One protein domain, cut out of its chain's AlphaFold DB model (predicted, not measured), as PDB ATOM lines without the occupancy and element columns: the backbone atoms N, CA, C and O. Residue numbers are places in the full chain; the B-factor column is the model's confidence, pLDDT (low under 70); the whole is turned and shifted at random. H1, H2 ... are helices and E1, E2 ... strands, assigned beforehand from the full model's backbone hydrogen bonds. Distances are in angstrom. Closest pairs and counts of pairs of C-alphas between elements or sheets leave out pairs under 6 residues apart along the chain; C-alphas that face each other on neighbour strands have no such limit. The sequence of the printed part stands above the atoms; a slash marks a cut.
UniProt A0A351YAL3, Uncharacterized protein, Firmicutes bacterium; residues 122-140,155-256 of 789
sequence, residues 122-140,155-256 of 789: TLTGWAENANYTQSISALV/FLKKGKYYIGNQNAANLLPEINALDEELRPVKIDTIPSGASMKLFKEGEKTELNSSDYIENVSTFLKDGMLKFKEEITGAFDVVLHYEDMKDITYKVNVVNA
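AT A GLANCE: This is residues 122 to 140 and 155 to 256 of the 789 residues of an uncharacterized protein of Firmicutes bacterium (UniProt A0A351YAL3). A strongly twisted sheet of four strands, E2, E7, E6 and E5, makes the body, and a small sheet of three strands, E1, E3 and E4, makes one end of the longest axis. The short helices H1, H2 and H3 each only graze the larger sheet, and H1 leads toward the cut. The printed part has 121 residues, under half of them in named elements, in the order E1 H1 E2 E3 E4 E5 H2 H3 E6 E7, of the mixed class with helices and strands. The larger sheet, in the order E2 E7 E6 E5, is mixed, and the smaller, E1 E3 E4, is antiparallel. The whole is compact, with a radius of gyration of the C-alphas of 15.0 A and spans of 47 by 37 by 27 A.

HOW THE PARTS SIT: E1, residues 122 to 127, is antiparallel to E3, residues 174 to 179, at 168 degrees, with N 124 and O 176 at 2.8 A. E3 forms a hairpin with E4, residues 184 to 186, where N 185 and O 177 are 2.9 A apart. H1, residues 130 to 137, is not on this sheet. E2, residues 162 to 164, is parallel to E7, residues 247 to 254, at 58 degrees, with N 163 and O 252 at 2.9 A. E7 and E6, residues 233 to 240, form a hairpin, with N 253 and O 233 at 2.8 A. E6 is antiparallel to the edge strand E5, residues 195 to 200, with N 236 and O 199 at 2.8 A. H1 only grazes this larger sheet with its residues 132 to 136; H2, residues 209 to 212, does so with all four, and H3, residues 216 to 222, with 216 to 220. H2 and H3 are close but not clearly touching, their closest C-alphas, those of Ser 210 and Val 216, 6.6 A apart. Between the sheets, the closest C-alphas of E1 and E7, those of Ala 127 and Ile 247, are 6.7 A apart. Every O i to N i+4 pair of H1 is within hydrogen-bond range; in H3 1 of 3 is, beside 2 of 4 O i to N i+3 pairs, and H2 is too short for an i+4 pair.

IN THESE COORDINATES: E1 begins at C-alpha 122, (7.003, 25.004, 30.966), and measures 15.1 A. H1 measures 10.2 A, E3 16.6 A, E5 17.2 A and H3 10.5 A; E2, E4 and H2 are shorter. E6 spans 22.4 A, and E7 21.5 A to C-alpha 254 at (-15.472, -3.222, 22.889).

THE WHOLE: The C-alphas farthest apart, those of Glu 181 and Glu 230, are 48.0 A apart. Residues 141 to 154 are not printed, and C-alphas 140 and 155 are 4.7 A apart across the cut. Of the links printed whole, none is long. No printed residue is under pLDDT 70.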
ATOM      1  N   THR A 122       6.649  26.007  29.962       86.19
ATOM      2  CA  THR A 122       7.003  25.004  30.966       86.19
ATOM      3  C   THR A 122       5.740  24.293  31.429       86.19
ATOM      4  O   THR A 122       4.796  24.936  31.896       86.19
ATOM      5  N   LEU A 123       5.715  22.963  31.327       89.19
ATOM      6  CA  LEU A 123       4.631  22.174  31.903       89.19
ATOM      7  C   LEU A 123       4.682  22.252  33.431       89.19
ATOM      8  O   LEU A 123       5.723  22.067  34.054       89.19
ATOM      9  N   THR A 124       3.530  22.512  34.032       90.25
ATOM     10  CA  THR A 124       3.342  22.607  35.485       90.25
ATOM     11  C   THR A 124       2.353  21.576  36.019       90.25
ATOM     12  O   THR A 124       2.295  21.366  37.229       90.25
ATOM     13  N   GLY A 125       1.602  20.903  35.143       90.12
ATOM     14  CA  GLY A 125       0.693  19.828  35.523       90.12
ATOM     15  C   GLY A 125       0.404  18.863  34.377       90.12
ATOM     16  O   GLY A 125       0.363  19.260  33.213       90.12
ATOM     17  N   TRP A 126       0.206  17.603  34.754       92.88
ATOM     18  CA  TRP A 126      -0.020  16.461  33.876       92.88
ATOM     19  C   TRP A 126      -0.943  15.477  34.601       92.88
ATOM     20  O   TRP A 126      -0.531  14.872  35.595       92.88
ATOM     21  N   ALA A 127      -2.198  15.376  34.169       94.19
ATOM     22  CA  ALA A 127      -3.210  14.548  34.823       94.19
ATOM     23  C   ALA A 127      -4.103  13.819  33.814       94.19
ATOM     24  O   ALA A 127      -4.175  14.184  32.640       94.19
ATOM     25  N   GLU A 128      -4.758  12.754  34.274       95.75
ATOM     26  CA  GLU A 128      -5.698  11.971  33.479       95.75
ATOM     27  C   GLU A 128      -6.776  12.850  32.821       95.75
ATOM     28  O   GLU A 128      -7.245  13.825  33.403       95.75
ATOM     29  N   ASN A 129      -7.224  12.458  31.625       95.25
ATOM     30  CA  ASN A 129      -8.364  13.064  30.943       95.25
ATOM     31  C   ASN A 129      -9.581  13.238  31.881       95.25
ATOM     32  O   ASN A 129      -9.935  12.322  32.633       95.25
ATOM     33  N   ALA A 130     -10.251  14.390  31.791       92.56
ATOM     34  CA  ALA A 130     -11.379  14.754  32.647       92.56
ATOM     35  C   ALA A 130     -12.523  13.724  32.621       92.56
ATOM     36  O   ALA A 130     -13.035  13.344  33.674       92.56
ATOM     37  N   ASN A 131     -12.896  13.227  31.437       92.44
ATOM     38  CA  ASN A 131     -14.010  12.287  31.279       92.44
ATOM     39  C   ASN A 131     -13.669  10.905  31.832       92.44
ATOM     40  O   ASN A 131     -14.479  10.290  32.526       92.44
ATOM     41  N   TYR A 132     -12.439  10.441  31.594       95.31
ATOM     42  CA  TYR A 132     -11.939   9.231  32.237       95.31
ATOM     43  C   TYR A 132     -11.979   9.371  33.761       95.31
ATOM     44  O   TYR A 132     -12.512   8.498  34.449       95.31
ATOM     45  N   THR A 133     -11.474  10.490  34.288       93.81
ATOM     46  CA  THR A 133     -11.475  10.782  35.725       93.81
ATOM     47  C   THR A 133     -12.894  10.788  36.284       93.81
ATOM     48  O   THR A 133     -13.141  10.127  37.292       93.81
ATOM     49  N   GLN A 134     -13.843  11.456  35.621       90.56
ATOM     50  CA  GLN A 134     -15.260  11.450  35.990       90.56
ATOM     51  C   GLN A 134     -15.802  10.021  36.077       90.56
ATOM     52  O   GLN A 134     -16.390   9.653  37.091       90.56
ATOM     53  N   SER A 135     -15.548   9.195  35.063       91.81
ATOM     54  CA  SER A 135     -16.016   7.811  35.030       91.81
ATOM     55  C   SER A 135     -15.504   6.981  36.212       91.81
ATOM     56  O   SER A 135     -16.274   6.309  36.903       91.81
ATOM     57  N   ILE A 136     -14.200   7.049  36.504       90.19
ATOM     58  CA  ILE A 136     -13.588   6.223  37.558       90.19
ATOM     59  C   ILE A 136     -13.782   6.777  38.976       90.19
ATOM     60  O   ILE A 136     -13.536   6.045  39.946       90.19
ATOM     61  N   SER A 137     -14.175   8.049  39.094       89.38
ATOM     62  CA  SER A 137     -14.434   8.761  40.353       89.38
ATOM     63  C   SER A 137     -15.917   9.033  40.612       89.38
ATOM     64  O   SER A 137     -16.241   9.657  41.622       89.38
ATOM     65  N   ALA A 138     -16.804   8.545  39.736       89.31
ATOM     66  CA  ALA A 138     -18.244   8.682  39.875       89.31
ATOM     67  C   ALA A 138     -18.697   8.316  41.293       89.31
ATOM     68  O   ALA A 138     -18.183   7.374  41.906       89.31
ATOM     69  N   LEU A 139     -19.653   9.082  41.827       88.06
ATOM     70  CA  LEU A 139     -20.151   8.874  43.180       88.06
ATOM     71  C   LEU A 139     -20.765   7.475  43.287       88.06
ATOM     72  O   LEU A 139     -21.808   7.207  42.691       88.06
ATOM     73  N   VAL A 140     -20.128   6.614  44.079       90.81
ATOM     74  CA  VAL A 140     -20.636   5.284  44.413       90.81
ATOM     75  C   VAL A 140     -21.179   5.300  45.832       90.81
ATOM     76  O   VAL A 140     -20.475   5.649  46.779       90.81
ATOM     77  N   PHE A 155     -24.304   6.042  41.912       95.25
ATOM     78  CA  PHE A 155     -24.272   4.666  41.423       95.25
ATOM     79  C   PHE A 155     -24.154   3.667  42.575       95.25
ATOM     80  O   PHE A 155     -23.533   3.955  43.593       95.25
ATOM     81  N   LEU A 156     -24.735   2.475  42.434       94.38
ATOM     82  CA  LEU A 156     -24.681   1.433  43.473       94.38
ATOM     83  C   LEU A 156     -23.377   0.629  43.429       94.38
ATOM     84  O   LEU A 156     -23.017  -0.037  44.397       94.38
ATOM     85  N   LYS A 157     -22.644   0.701  42.319       92.69
ATOM     86  CA  LYS A 157     -21.319   0.099  42.176       92.69
ATOM     87  C   LYS A 157     -20.413   0.959  41.307       92.69
ATOM     88  O   LYS A 157     -20.869   1.819  40.558       92.69
ATOM     89  N   LYS A 158     -19.111   0.690  41.390       90.62
ATOM     90  CA  LYS A 158     -18.124   1.279  40.487       90.62
ATOM     91  C   LYS A 158     -18.220   0.617  39.108       90.62
ATOM     92  O   LYS A 158     -18.159  -0.610  39.021       90.62
ATOM     93  N   GLY A 159     -18.349   1.435  38.069       87.31
ATOM     94  CA  GLY A 159     -18.322   0.991  36.677       87.31
ATOM     95  C   GLY A 159     -16.908   0.694  36.170       87.31
ATOM     96  O   GLY A 159     -15.906   0.876  36.872       87.31
ATOM     97  N   LYS A 160     -16.829   0.242  34.920       90.31
ATOM     98  CA  LYS A 160     -15.575   0.159  34.156       90.31
ATOM     99  C   LYS A 160     -15.526   1.286  33.128       90.31
ATOM    100  O   LYS A 160     -16.572   1.747  32.687       90.31
ATOM    101  N   TYR A 161     -14.321   1.673  32.714       96.25
ATOM    102  CA  TYR A 161     -14.156   2.562  31.569       96.25
ATOM    103  C   TYR A 161     -14.048   1.744  30.285       96.25
ATOM    104  O   TYR A 161     -13.142   0.916  30.137       96.25
ATOM    105  N   TYR A 162     -14.980   1.971  29.372       97.62
ATOM    106  CA  TYR A 162     -15.052   1.342  28.064       97.62
ATOM    107  C   TYR A 162     -14.597   2.308  26.966       97.62
ATOM    108  O   TYR A 162     -14.788   3.521  27.069       97.62
ATOM    109  N   ILE A 163     -14.029   1.755  25.895       97.88
ATOM    110  CA  ILE A 163     -13.746   2.458  24.638       97.88
ATOM    111  C   ILE A 163     -14.262   1.595  23.488       97.88
ATOM    112  O   ILE A 163     -13.978   0.400  23.416       97.88
ATOM    113  N   GLY A 164     -15.026   2.199  22.588       98.00
ATOM    114  CA  GLY A 164     -15.428   1.593  21.328       98.00
ATOM    115  C   GLY A 164     -14.273   1.560  20.325       98.00
ATOM    116  O   GLY A 164     -13.470   2.489  20.280       98.00
ATOM    117  N   ASN A 165     -14.177   0.511  19.511       97.69
ATOM    118  CA  ASN A 165     -13.151   0.391  18.469       97.69
ATOM    119  C   ASN A 165     -13.609   0.857  17.069       97.69
ATOM    120  O   ASN A 165     -12.808   0.861  16.139       97.69
ATOM    121  N   GLN A 166     -14.867   1.285  16.902       96.69
ATOM    122  CA  GLN A 166     -15.396   1.699  15.592       96.69
ATOM    123  C   GLN A 166     -15.005   3.136  15.200       96.69
ATOM    124  O   GLN A 166     -15.013   3.501  14.026       96.69
ATOM    125  N   ASN A 167     -14.644   3.970  16.173       96.69
ATOM    126  CA  ASN A 167     -14.142   5.332  15.989       96.69
ATOM    127  C   ASN A 167     -13.178   5.697  17.132       96.69
ATOM    128  O   ASN A 167     -13.022   4.942  18.087       96.69
ATOM    129  N   ALA A 168     -12.505   6.844  17.031       96.38
ATOM    130  CA  ALA A 168     -11.552   7.276  18.050       96.38
ATOM    131  C   ALA A 168     -12.249   7.798  19.324       96.38
ATOM    132  O   ALA A 168     -13.294   8.443  19.242       96.38
ATOM    133  N   ALA A 169     -11.629   7.574  20.483       96.31
ATOM    134  CA  ALA A 169     -12.008   8.152  21.772       96.31
ATOM    135  C   ALA A 169     -10.978   9.199  22.221       96.31
ATOM    136  O   ALA A 169      -9.784   9.040  21.973       96.31
ATOM    137  N   ASN A 170     -11.424  10.259  22.892       94.62
ATOM    138  CA  ASN A 170     -10.527  11.296  23.397       94.62
ATOM    139  C   ASN A 170      -9.921  10.879  24.746       94.62
ATOM    140  O   ASN A 170     -10.644  10.739  25.729       94.62
ATOM    141  N   LEU A 171      -8.600  10.726  24.792       95.44
ATOM    142  CA  LEU A 171      -7.815  10.493  26.008       95.44
ATOM    143  C   LEU A 171      -6.733  11.565  26.210       95.44
ATOM    144  O   LEU A 171      -5.746  11.320  26.912       95.44
ATOM    145  N   LEU A 172      -6.905  12.746  25.603       94.25
ATOM    146  CA  LEU A 172      -6.018  13.885  25.810       94.25
ATOM    147  C   LEU A 172      -5.924  14.186  27.320       94.25
ATOM    148  O   LEU A 172      -6.965  14.420  27.946       94.25
ATOM    149  N   PRO A 173      -4.716  14.141  27.913       94.75
ATOM    150  CA  PRO A 173      -4.500  14.498  29.311       94.75
ATOM    151  C   PRO A 173      -4.908  15.938  29.621       94.75
ATOM    152  O   PRO A 173      -4.861  16.810  28.753       94.75
ATOM    153  N   GLU A 174      -5.221  16.213  30.884       93.94
ATOM    154  CA  GLU A 174      -5.245  17.588  31.374       93.94
ATOM    155  C   GLU A 174      -3.803  18.090  31.515       93.94
ATOM    156  O   GLU A 174      -3.019  17.585  32.328       93.94
ATOM    157  N   ILE A 175      -3.446  19.087  30.703       91.81
ATOM    158  CA  ILE A 175      -2.089  19.629  30.621       91.81
ATOM    159  C   ILE A 175      -2.117  21.092  31.056       91.81
ATOM    160  O   ILE A 175      -2.751  21.934  30.423       91.81
ATOM    161  N   ASN A 176      -1.396  21.399  32.133       91.19
ATOM    162  CA  ASN A 176      -1.218  22.768  32.608       91.19
ATOM    163  C   ASN A 176       0.181  23.248  32.240       91.19
ATOM    164  O   ASN A 176       1.170  22.598  32.582       91.19
ATOM    165  N   ALA A 177       0.275  24.407  31.596       89.06
ATOM    166  CA  ALA A 177       1.541  24.992  31.177       89.06
ATOM    167  C   ALA A 177       1.580  26.497  31.457       89.06
ATOM    168  O   ALA A 177       0.540  27.156  31.500       89.06
ATOM    169  N   LEU A 178       2.785  27.029  31.652       87.44
ATOM    170  CA  LEU A 178       3.044  28.459  31.788       87.44
ATOM    171  C   LEU A 178       3.965  28.927  30.663       87.44
ATOM    172  O   LEU A 178       4.939  28.239  30.361       87.44
ATOM    173  N   ASP A 179       3.684  30.091  30.082       82.38
ATOM    174  CA  ASP A 179       4.618  30.757  29.171       82.38
ATOM    175  C   ASP A 179       5.811  31.373  29.929       82.38
ATOM    176  O   ASP A 179       5.901  31.321  31.160       82.38
ATOM    177  N   GLU A 180       6.730  31.993  29.189       80.88
ATOM    178  CA  GLU A 180       7.904  32.678  29.748       80.88
ATOM    179  C   GLU A 180       7.560  33.811  30.737       80.88
ATOM    180  O   GLU A 180       8.369  34.159  31.599       80.88
ATOM    181  N   GLU A 181       6.354  34.381  30.647       83.19
ATOM    182  CA  GLU A 181       5.846  35.422  31.548       83.19
ATOM    183  C   GLU A 181       5.060  34.843  32.742       83.19
ATOM    184  O   GLU A 181       4.451  35.597  33.507       83.19
ATOM    185  N   LEU A 182       5.089  33.518  32.934       82.12
ATOM    186  CA  LEU A 182       4.349  32.781  33.962       82.12
ATOM    187  C   LEU A 182       2.823  32.892  33.826       82.12
ATOM    188  O   LEU A 182       2.092  32.804  34.819       82.12
ATOM    189  N   ARG A 183       2.319  33.084  32.605       82.75
ATOM    190  CA  ARG A 183       0.883  33.110  32.317       82.75
ATOM    191  C   ARG A 183       0.409  31.715  31.898       82.75
ATOM    192  O   ARG A 183       1.109  31.056  31.134       82.75
ATOM    193  N   PRO A 184      -0.776  31.263  32.349       85.00
ATOM    194  CA  PRO A 184      -1.349  29.995  31.909       85.00
ATOM    195  C   PRO A 184      -1.537  29.932  30.392       85.00
ATOM    196  O   PRO A 184      -2.121  30.841  29.801       85.00
ATOM    197  N   VAL A 185      -1.091  28.831  29.790       81.69
ATOM    198  CA  VAL A 185      -1.275  28.514  28.370       81.69
ATOM    199  C   VAL A 185      -2.175  27.290  28.257       81.69
ATOM    200  O   VAL A 185      -2.002  26.311  28.984       81.69
ATOM    201  N   LYS A 186      -3.145  27.350  27.343       79.19
ATOM    202  CA  LYS A 186      -3.994  26.207  27.015       79.19
ATOM    203  C   LYS A 186      -3.233  25.281  26.070       79.19
ATOM    204  O   LYS A 186      -2.822  25.720  25.000       79.19
ATOM    205  N   ILE A 187      -3.060  24.026  26.468       82.06
ATOM    206  CA  ILE A 187      -2.393  23.005  25.662       82.06
ATOM    207  C   ILE A 187      -3.441  21.982  25.228       82.06
ATOM    208  O   ILE A 187      -3.933  21.209  26.044       82.06
ATOM    209  N   ASP A 188      -3.773  21.997  23.939       81.31
ATOM    210  CA  ASP A 188      -4.790  21.123  23.337       81.31
ATOM    211  C   ASP A 188      -4.166  19.954  22.543       81.31
ATOM    212  O   ASP A 188      -4.843  19.272  21.776       81.31
ATOM    213  N   THR A 189      -2.863  19.722  22.716       85.06
ATOM    214  CA  THR A 189      -2.090  18.672  22.038       85.06
ATOM    215  C   THR A 189      -1.120  18.014  23.002       85.06
ATOM    216  O   THR A 189      -0.583  18.671  23.894       85.06
ATOM    217  N   ILE A 190      -0.823  16.735  22.794       88.31
ATOM    218  CA  ILE A 190       0.187  16.047  23.599       88.31
ATOM    219  C   ILE A 190       1.581  16.654  23.294       88.31
ATOM    220  O   ILE A 190       1.955  16.750  22.123       88.31
ATOM    221  N   PRO A 191       2.361  17.076  24.312       86.44
ATOM    222  CA  PRO A 191       3.668  17.699  24.127       86.44
ATOM    223  C   PRO A 191       4.671  16.783  23.426       86.44
ATOM    224  O   PRO A 191       4.729  15.573  23.668       86.44
ATOM    225  N   SER A 192       5.532  17.379  22.600       81.62
ATOM    226  CA  SER A 192       6.621  16.658  21.939       81.62
ATOM    227  C   SER A 192       7.546  16.005  22.970       81.62
ATOM    228  O   SER A 192       7.985  16.666  23.909       81.62
ATOM    229  N   GLY A 193       7.870  14.725  22.778       84.88
ATOM    230  CA  GLY A 193       8.676  13.937  23.719       84.88
ATOM    231  C   GLY A 193       7.853  13.010  24.615       84.88
ATOM    232  O   GLY A 193       8.421  12.103  25.221       84.88
ATOM    233  N   ALA A 194       6.524  13.160  24.642       91.00
ATOM    234  CA  ALA A 194       5.658  12.164  25.256       91.00
ATOM    235  C   ALA A 194       5.746  10.819  24.515       91.00
ATOM    236  O   ALA A 194       5.921  10.760  23.295       91.00
ATOM    237  N   SER A 195       5.586   9.726  25.255       93.12
ATOM    238  CA  SER A 195       5.541   8.369  24.707       93.12
ATOM    239  C   SER A 195       4.348   7.594  25.253       93.12
ATOM    240  O   SER A 195       3.846   7.884  26.340       93.12
ATOM    241  N   MET A 196       3.897   6.601  24.486       94.81
ATOM    242  CA  MET A 196       2.802   5.710  24.861       94.81
ATOM    243  C   MET A 196       3.305   4.271  24.938       94.81
ATOM    244  O   MET A 196       3.996   3.804  24.031       94.81
ATOM    245  N   LYS A 197       2.891   3.557  25.985       95.69
ATOM    246  CA  LYS A 197       3.039   2.104  26.114       95.69
ATOM    247  C   LYS A 197       1.675   1.452  26.267       95.69
ATOM    248  O   LYS A 197       0.772   2.030  26.873       95.69
ATOM    249  N   LEU A 198       1.546   0.237  25.749       97.62
ATOM    250  CA  LEU A 198       0.327  -0.556  25.835       97.62
ATOM    251  C   LEU A 198       0.621  -1.877  26.541       97.62
ATOM    252  O   LEU A 198       1.566  -2.581  26.189       97.62
ATOM    253  N   PHE A 199      -0.223  -2.236  27.497       98.00
ATOM    254  CA  PHE A 199      -0.185  -3.530  28.169       98.00
ATOM    255  C   PHE A 199      -1.570  -4.149  28.129       98.00
ATOM    256  O   PHE A 199      -2.581  -3.447  28.159       98.00
ATOM    257  N   LYS A 200      -1.635  -5.476  28.111       96.19
ATOM    258  CA  LYS A 200      -2.873  -6.159  28.470       96.19
ATOM    259  C   LYS A 200      -3.075  -6.044  29.982       96.19
ATOM    260  O   LYS A 200      -2.102  -6.112  30.731       96.19
ATOM    261  N   GLU A 201      -4.314  -5.844  30.428       92.00
ATOM    262  CA  GLU A 201      -4.598  -5.588  31.846       92.00
ATOM    263  C   GLU A 201      -3.991  -6.679  32.751       92.00
ATOM    264  O   GLU A 201      -4.204  -7.876  32.554       92.00
ATOM    265  N   GLY A 202      -3.217  -6.251  33.755       89.62
ATOM    266  CA  GLY A 202      -2.562  -7.139  34.723       89.62
ATOM    267  C   GLY A 202      -1.281  -7.822  34.226       89.62
ATOM    268  O   GLY A 202      -0.590  -8.464  35.020       89.62
ATOM    269  N   GLU A 203      -0.924  -7.668  32.950       93.75
ATOM    270  CA  GLU A 203       0.323  -8.177  32.384       93.75
ATOM    271  C   GLU A 203       1.451  -7.131  32.496       93.75
ATOM    272  O   GLU A 203       1.218  -5.926  32.534       93.75
ATOM    273  N   LYS A 204       2.706  -7.595  32.585       91.56
ATOM    274  CA  LYS A 204       3.898  -6.721  32.687       91.56
ATOM    275  C   LYS A 204       4.657  -6.567  31.371       91.56
ATOM    276  O   LYS A 204       5.574  -5.753  31.289       91.56
ATOM    277  N   THR A 205       4.335  -7.392  30.381       95.94
ATOM    278  CA  THR A 205       5.002  -7.388  29.081       95.94
ATOM    279  C   THR A 205       4.358  -6.327  28.206       95.94
ATOM    280  O   THR A 205       3.150  -6.367  27.983       95.94
ATOM    281  N   GLU A 206       5.164  -5.385  27.722       96.88
ATOM    282  CA  GLU A 206       4.711  -4.352  26.792       96.88
ATOM    283  C   GLU A 206       4.304  -4.980  25.453       96.88
ATOM    284  O   GLU A 206       5.007  -5.833  24.905       96.88
ATOM    285  N   LEU A 207       3.152  -4.557  24.940       97.00
ATOM    286  CA  LEU A 207       2.658  -4.916  23.620       97.00
ATOM    287  C   LEU A 207       3.212  -3.947  22.576       97.00
ATOM    288  O   LEU A 207       3.343  -2.747  22.817       97.00
ATOM    289  N   ASN A 208       3.452  -4.448  21.368       95.56
ATOM    290  CA  ASN A 208       3.701  -3.575  20.231       95.56
ATOM    291  C   ASN A 208       2.401  -2.847  19.851       95.56
ATOM    292  O   ASN A 208       1.512  -3.425  19.230       95.56
ATOM    293  N   SER A 209       2.302  -1.567  20.209       94.12
ATOM    294  CA  SER A 209       1.094  -0.750  20.029       94.12
ATOM    295  C   SER A 209       0.552  -0.744  18.596       94.12
ATOM    296  O   SER A 209      -0.661  -0.729  18.408       94.12
ATOM    297  N   SER A 210       1.421  -0.820  17.582       93.94
ATOM    298  CA  SER A 210       1.011  -0.843  16.165       93.94
ATOM    299  C   SER A 210       0.215  -2.092  15.764       93.94
ATOM    300  O   SER A 210      -0.507  -2.072  14.764       93.94
ATOM    301  N   ASP A 211       0.288  -3.165  16.555       96.06
ATOM    302  CA  ASP A 211      -0.512  -4.369  16.336       96.06
ATOM    303  C   ASP A 211      -1.971  -4.166  16.784       96.06
ATOM    304  O   ASP A 211      -2.853  -4.798  16.211       96.06
ATOM    305  N   TYR A 212      -2.242  -3.224  17.698       97.38
ATOM    306  CA  TYR A 212      -3.545  -3.048  18.360       97.38
ATOM    307  C   TYR A 212      -4.231  -1.703  18.073       97.38
ATOM    308  O   TYR A 212      -5.458  -1.618  18.089       97.38
ATOM    309  N   ILE A 213      -3.451  -0.649  17.833       96.75
ATOM    310  CA  ILE A 213      -3.912   0.734  17.685       96.75
ATOM    311  C   ILE A 213      -3.667   1.171  16.240       96.75
ATOM    312  O   ILE A 213      -2.564   1.027  15.715       96.75
ATOM    313  N   GLU A 214      -4.699   1.702  15.591       96.25
ATOM    314  CA  GLU A 214      -4.659   2.115  14.185       96.25
ATOM    315  C   GLU A 214      -3.857   3.409  13.991       96.25
ATOM    316  O   GLU A 214      -3.178   3.584  12.983       96.25
ATOM    317  N   ASN A 215      -3.904   4.308  14.976       92.75
ATOM    318  CA  ASN A 215      -3.482   5.698  14.828       92.75
ATOM    319  C   ASN A 215      -2.420   6.140  15.859       92.75
ATOM    320  O   ASN A 215      -2.431   7.274  16.329       92.75
ATOM    321  N   VAL A 216      -1.469   5.255  16.195       87.56
ATOM    322  CA  VAL A 216      -0.432   5.489  17.230       87.56
ATOM    323  C   VAL A 216       0.290   6.836  17.071       87.56
ATOM    324  O   VAL A 216       0.506   7.539  18.055       87.56
ATOM    325  N   SER A 217       0.672   7.206  15.844       81.25
ATOM    326  CA  SER A 217       1.440   8.430  15.580       81.25
ATOM    327  C   SER A 217       0.618   9.709  15.731       81.25
ATOM    328  O   SER A 217       1.161  10.718  16.170       81.25
ATOM    329  N   THR A 218      -0.669   9.687  15.377       86.31
ATOM    330  CA  THR A 218      -1.547  10.859  15.515       86.31
ATOM    331  C   THR A 218      -2.101  10.981  16.925       86.31
ATOM    332  O   THR A 218      -2.230  12.097  17.406       86.31
ATOM    333  N   PHE A 219      -2.319   9.863  17.629       90.00
ATOM    334  CA  PHE A 219      -2.721   9.875  19.036       90.00
ATOM    335  C   PHE A 219      -1.751  10.693  19.901       90.00
ATOM    336  O   PHE A 219      -2.182  11.538  20.676       90.00
ATOM    337  N   LEU A 220      -0.436  10.519  19.714       87.12
ATOM    338  CA  LEU A 220       0.598  11.305  20.406       87.12
ATOM    339  C   LEU A 220       0.645  12.788  19.999       87.12
ATOM    340  O   LEU A 220       1.482  13.526  20.507       87.12
ATOM    341  N   LYS A 221      -0.227  13.227  19.089       84.31
ATOM    342  CA  LYS A 221      -0.412  14.629  18.716       84.31
ATOM    343  C   LYS A 221      -1.711  15.183  19.300       84.31
ATOM    344  O   LYS A 221      -1.677  16.223  19.945       84.31
ATOM    345  N   ASP A 222      -2.838  14.508  19.088       87.00
ATOM    346  CA  ASP A 222      -4.177  15.048  19.374       87.00
ATOM    347  C   ASP A 222      -4.910  14.376  20.551       87.00
ATOM    348  O   ASP A 222      -5.977  14.832  20.952       87.00
ATOM    349  N   GLY A 223      -4.355  13.306  21.126       92.00
ATOM    350  CA  GLY A 223      -4.981  12.545  22.209       92.00
ATOM    351  C   GLY A 223      -6.165  11.671  21.776       92.00
ATOM    352  O   GLY A 223      -6.800  11.054  22.630       92.00
ATOM    353  N   MET A 224      -6.454  11.554  20.476       95.19
ATOM    354  CA  MET A 224      -7.539  10.723  19.952       95.19
ATOM    355  C   MET A 224      -7.046   9.293  19.720       95.19
ATOM    356  O   MET A 224      -6.243   9.037  18.826       95.19
ATOM    357  N   LEU A 225      -7.515   8.333  20.515       96.12
ATOM    358  CA  LEU A 225      -7.087   6.936  20.458       96.12
ATOM    359  C   LEU A 225      -8.091   6.080  19.676       96.12
ATOM    360  O   LEU A 225      -9.261   6.014  20.049       96.12
ATOM    361  N   LYS A 226      -7.635   5.370  18.637       97.12
ATOM    362  CA  LYS A 226      -8.438   4.404  17.871       97.12
ATOM    363  C   LYS A 226      -7.786   3.020  17.888       97.12
ATOM    364  O   LYS A 226      -6.727   2.807  17.297       97.12
ATOM    365  N   PHE A 227      -8.435   2.067  18.552       97.94
ATOM    366  CA  PHE A 227      -8.094   0.649  18.426       97.94
ATOM    367  C   PHE A 227      -8.529   0.116  17.058       97.94
ATOM    368  O   PHE A 227      -9.479   0.630  16.474       97.94
ATOM    369  N   LYS A 228      -7.853  -0.918  16.556       97.56
ATOM    370  CA  LYS A 228      -8.297  -1.615  15.343       97.56
ATOM    371  C   LYS A 228      -9.617  -2.354  15.593       97.56
ATOM    372  O   LYS A 228      -9.872  -2.811  16.710       97.56
ATOM    373  N   GLU A 229     -10.433  -2.497  14.552       94.81
ATOM    374  CA  GLU A 229     -11.808  -3.018  14.634       94.81
ATOM    375  C   GLU A 229     -11.902  -4.448  15.198       94.81
ATOM    376  O   GLU A 229     -12.876  -4.800  15.865       94.81
ATOM    377  N   GLU A 230     -10.889  -5.288  14.980       95.44
ATOM    378  CA  GLU A 230     -10.840  -6.663  15.485       95.44
ATOM    379  C   GLU A 230     -10.433  -6.771  16.965       95.44
ATOM    380  O   GLU A 230     -10.546  -7.842  17.570       95.44
ATOM    381  N   ILE A 231      -9.942  -5.682  17.562       97.56
ATOM    382  CA  ILE A 231      -9.380  -5.688  18.911       97.56
ATOM    383  C   ILE A 231     -10.470  -5.414  19.940       97.56
ATOM    384  O   ILE A 231     -11.153  -4.394  19.899       97.56
ATOM    385  N   THR A 232     -10.581  -6.319  20.910       97.62
ATOM    386  CA  THR A 232     -11.415  -6.183  22.109       97.62
ATOM    387  C   THR A 232     -10.661  -6.732  23.322       97.62
ATOM    388  O   THR A 232      -9.726  -7.523  23.176       97.62
ATOM    389  N   GLY A 233     -11.042  -6.314  24.529       97.50
ATOM    390  CA  GLY A 233     -10.427  -6.771  25.781       97.50
ATOM    391  C   GLY A 233      -9.976  -5.634  26.693       97.50
ATOM    392  O   GLY A 233     -10.222  -4.465  26.417       97.50
ATOM    393  N   ALA A 234      -9.337  -5.982  27.809       97.88
ATOM    394  CA  ALA A 234      -8.880  -5.015  28.805       97.88
ATOM    395  C   ALA A 234      -7.394  -4.671  28.623       97.88
ATOM    396  O   ALA A 234      -6.550  -5.567  28.508       97.88
ATOM    397  N   PHE A 235      -7.081  -3.376  28.626       98.25
ATOM    398  CA  PHE A 235      -5.747  -2.837  28.377       98.25
ATOM    399  C   PHE A 235      -5.405  -1.708  29.352       98.25
ATOM    400  O   PHE A 235      -6.277  -0.957  29.785       98.25
ATOM    401  N   ASP A 236      -4.113  -1.558  29.631       97.56
ATOM    402  CA  ASP A 236      -3.545  -0.388  30.292       97.56
ATOM    403  C   ASP A 236      -2.793   0.443  29.234       97.56
ATOM    404  O   ASP A 236      -1.817  -0.030  28.644       97.56
ATOM    405  N   VAL A 237      -3.253   1.673  28.984       96.81
ATOM    406  CA  VAL A 237      -2.577   2.657  28.121       96.81
ATOM    407  C   VAL A 237      -1.800   3.609  29.020       96.81
ATOM    408  O   VAL A 237      -2.397   4.341  29.810       96.81
ATOM    409  N   VAL A 238      -0.473   3.589  28.918       96.31
ATOM    410  CA  VAL A 238       0.416   4.394  29.762       96.31
ATOM    411  C   VAL A 238       1.012   5.528  28.943       96.31
ATOM    412  O   VAL A 238       1.710   5.273  27.963       96.31
ATOM    413  N   LEU A 239       0.754   6.766  29.360       95.88
ATOM    414  CA  LEU A 239       1.378   7.965  28.812       95.88
ATOM    415  C   LEU A 239       2.493   8.442  29.741       95.88
ATOM    416  O   LEU A 239       2.265   8.689  30.927       95.88
ATOM    417  N   HIS A 240       3.683   8.603  29.171       94.56
ATOM    418  CA  HIS A 240       4.882   9.053  29.867       94.56
ATOM    419  C   HIS A 240       5.397  10.362  29.265       94.56
ATOM    420  O   HIS A 240       5.477  10.481  28.040       94.56
ATOM    421  N   TYR A 241       5.799  11.297  30.123       91.88
ATOM    422  CA  TYR A 241       6.487  12.534  29.763       91.88
ATOM    423  C   TYR A 241       7.561  12.849  30.815       91.88
ATOM    424  O   TYR A 241       7.355  12.578  31.997       91.88
ATOM    425  N   GLU A 242       8.707  13.386  30.385       88.62
ATOM    426  CA  GLU A 242       9.889  13.620  31.230       88.62
ATOM    427  C   GLU A 242       9.551  14.401  32.510       88.62
ATOM    428  O   GLU A 242       8.768  15.349  32.484       88.62
ATOM    429  N   ASP A 243      10.120  13.960  33.639       85.69
ATOM    430  CA  ASP A 243       9.925  14.515  34.988       85.69
ATOM    431  C   ASP A 243       8.462  14.620  35.482       85.69
ATOM    432  O   ASP A 243       8.212  15.096  36.594       85.69
ATOM    433  N   MET A 244       7.494  14.102  34.716       91.12
ATOM    434  CA  MET A 244       6.082  14.014  35.082       91.12
ATOM    435  C   MET A 244       5.712  12.603  35.537       91.12
ATOM    436  O   MET A 244       6.347  11.603  35.198       91.12
ATOM    437  N   LYS A 245       4.650  12.510  36.338       93.50
ATOM    438  CA  LYS A 245       4.093  11.221  36.752       93.50
ATOM    439  C   LYS A 245       3.378  10.568  35.566       93.50
ATOM    440  O   LYS A 245       2.538  11.207  34.940       93.50
ATOM    441  N   ASP A 246       3.645   9.285  35.333       95.69
ATOM    442  CA  ASP A 246       2.921   8.494  34.333       95.69
ATOM    443  C   ASP A 246       1.404   8.537  34.562       95.69
ATOM    444  O   ASP A 246       0.917   8.376  35.688       95.69
ATOM    445  N   ILE A 247       0.669   8.695  33.462       96.69
ATOM    446  CA  ILE A 247      -0.780   8.513  33.411       96.69
ATOM    447  C   ILE A 247      -1.061   7.093  32.938       96.69
ATOM    448  O   ILE A 247      -0.530   6.675  31.911       96.69
ATOM    449  N   THR A 248      -1.944   6.379  33.638       96.38
ATOM    450  CA  THR A 248      -2.394   5.041  33.233       96.38
ATOM    451  C   THR A 248      -3.906   5.016  33.061       96.38
ATOM    452  O   THR A 248      -4.654   5.045  34.043       96.38
ATOM    453  N   TYR A 249      -4.358   4.874  31.818       97.06
ATOM    454  CA  TYR A 249      -5.759   4.634  31.494       97.06
ATOM    455  C   TYR A 249      -6.049   3.135  31.473       97.06
ATOM    456  O   TYR A 249      -5.479   2.398  30.669       97.06
ATOM    457  N   LYS A 250      -6.959   2.687  32.343       96.75
ATOM    458  CA  LYS A 250      -7.462   1.308  32.363       96.75
ATOM    459  C   LYS A 250      -8.710   1.224  31.498       96.75
ATOM    460  O   LYS A 250      -9.769   1.695  31.910       96.75
ATOM    461  N   VAL A 251      -8.588   0.658  30.303       97.38
ATOM    462  CA  VAL A 251      -9.637   0.702  29.276       97.38
ATOM    463  C   VAL A 251     -10.131  -0.697  28.923       97.38
ATOM    464  O   VAL A 251      -9.355  -1.644  28.820       97.38
ATOM    465  N   ASN A 252     -11.439  -0.832  28.719       97.62
ATOM    466  CA  ASN A 252     -12.073  -2.044  28.208       97.62
ATOM    467  C   ASN A 252     -12.542  -1.774  26.777       97.62
ATOM    468  O   ASN A 252     -13.531  -1.076  26.557       97.62
ATOM    469  N   VAL A 253     -11.817  -2.309  25.803       98.44
ATOM    470  CA  VAL A 253     -12.108  -2.131  24.382       98.44
ATOM    471  C   VAL A 253     -13.229  -3.075  23.963       98.44
ATOM    472  O   VAL A 253     -13.152  -4.285  24.196       98.44
ATOM    473  N   VAL A 254     -14.263  -2.517  23.338       98.31
ATOM    474  CA  VAL A 254     -15.472  -3.222  22.889       98.31
ATOM    475  C   VAL A 254     -15.815  -2.852  21.447       98.31
ATOM    476  O   VAL A 254     -15.453  -1.778  20.966       98.31
ATOM    477  N   ASN A 255     -16.543  -3.734  20.758       97.50
ATOM    478  CA  ASN A 255     -17.068  -3.443  19.426       97.50
ATOM    479  C   ASN A 255     -18.282  -2.508  19.527       97.50
ATOM    480  O   ASN A 255     -19.420  -2.960  19.648       97.50
ATOM    481  N   ALA A 256     -18.018  -1.207  19.552       98.12
ATOM    482  CA  ALA A 256     -19.019  -0.172  19.752       98.12
ATOM    483  C   ALA A 256     -18.540   1.171  19.193       98.12
ATOM    484  O   ALA A 256     -17.347   1.372  18.949       98.12
TER     485      ALA A 256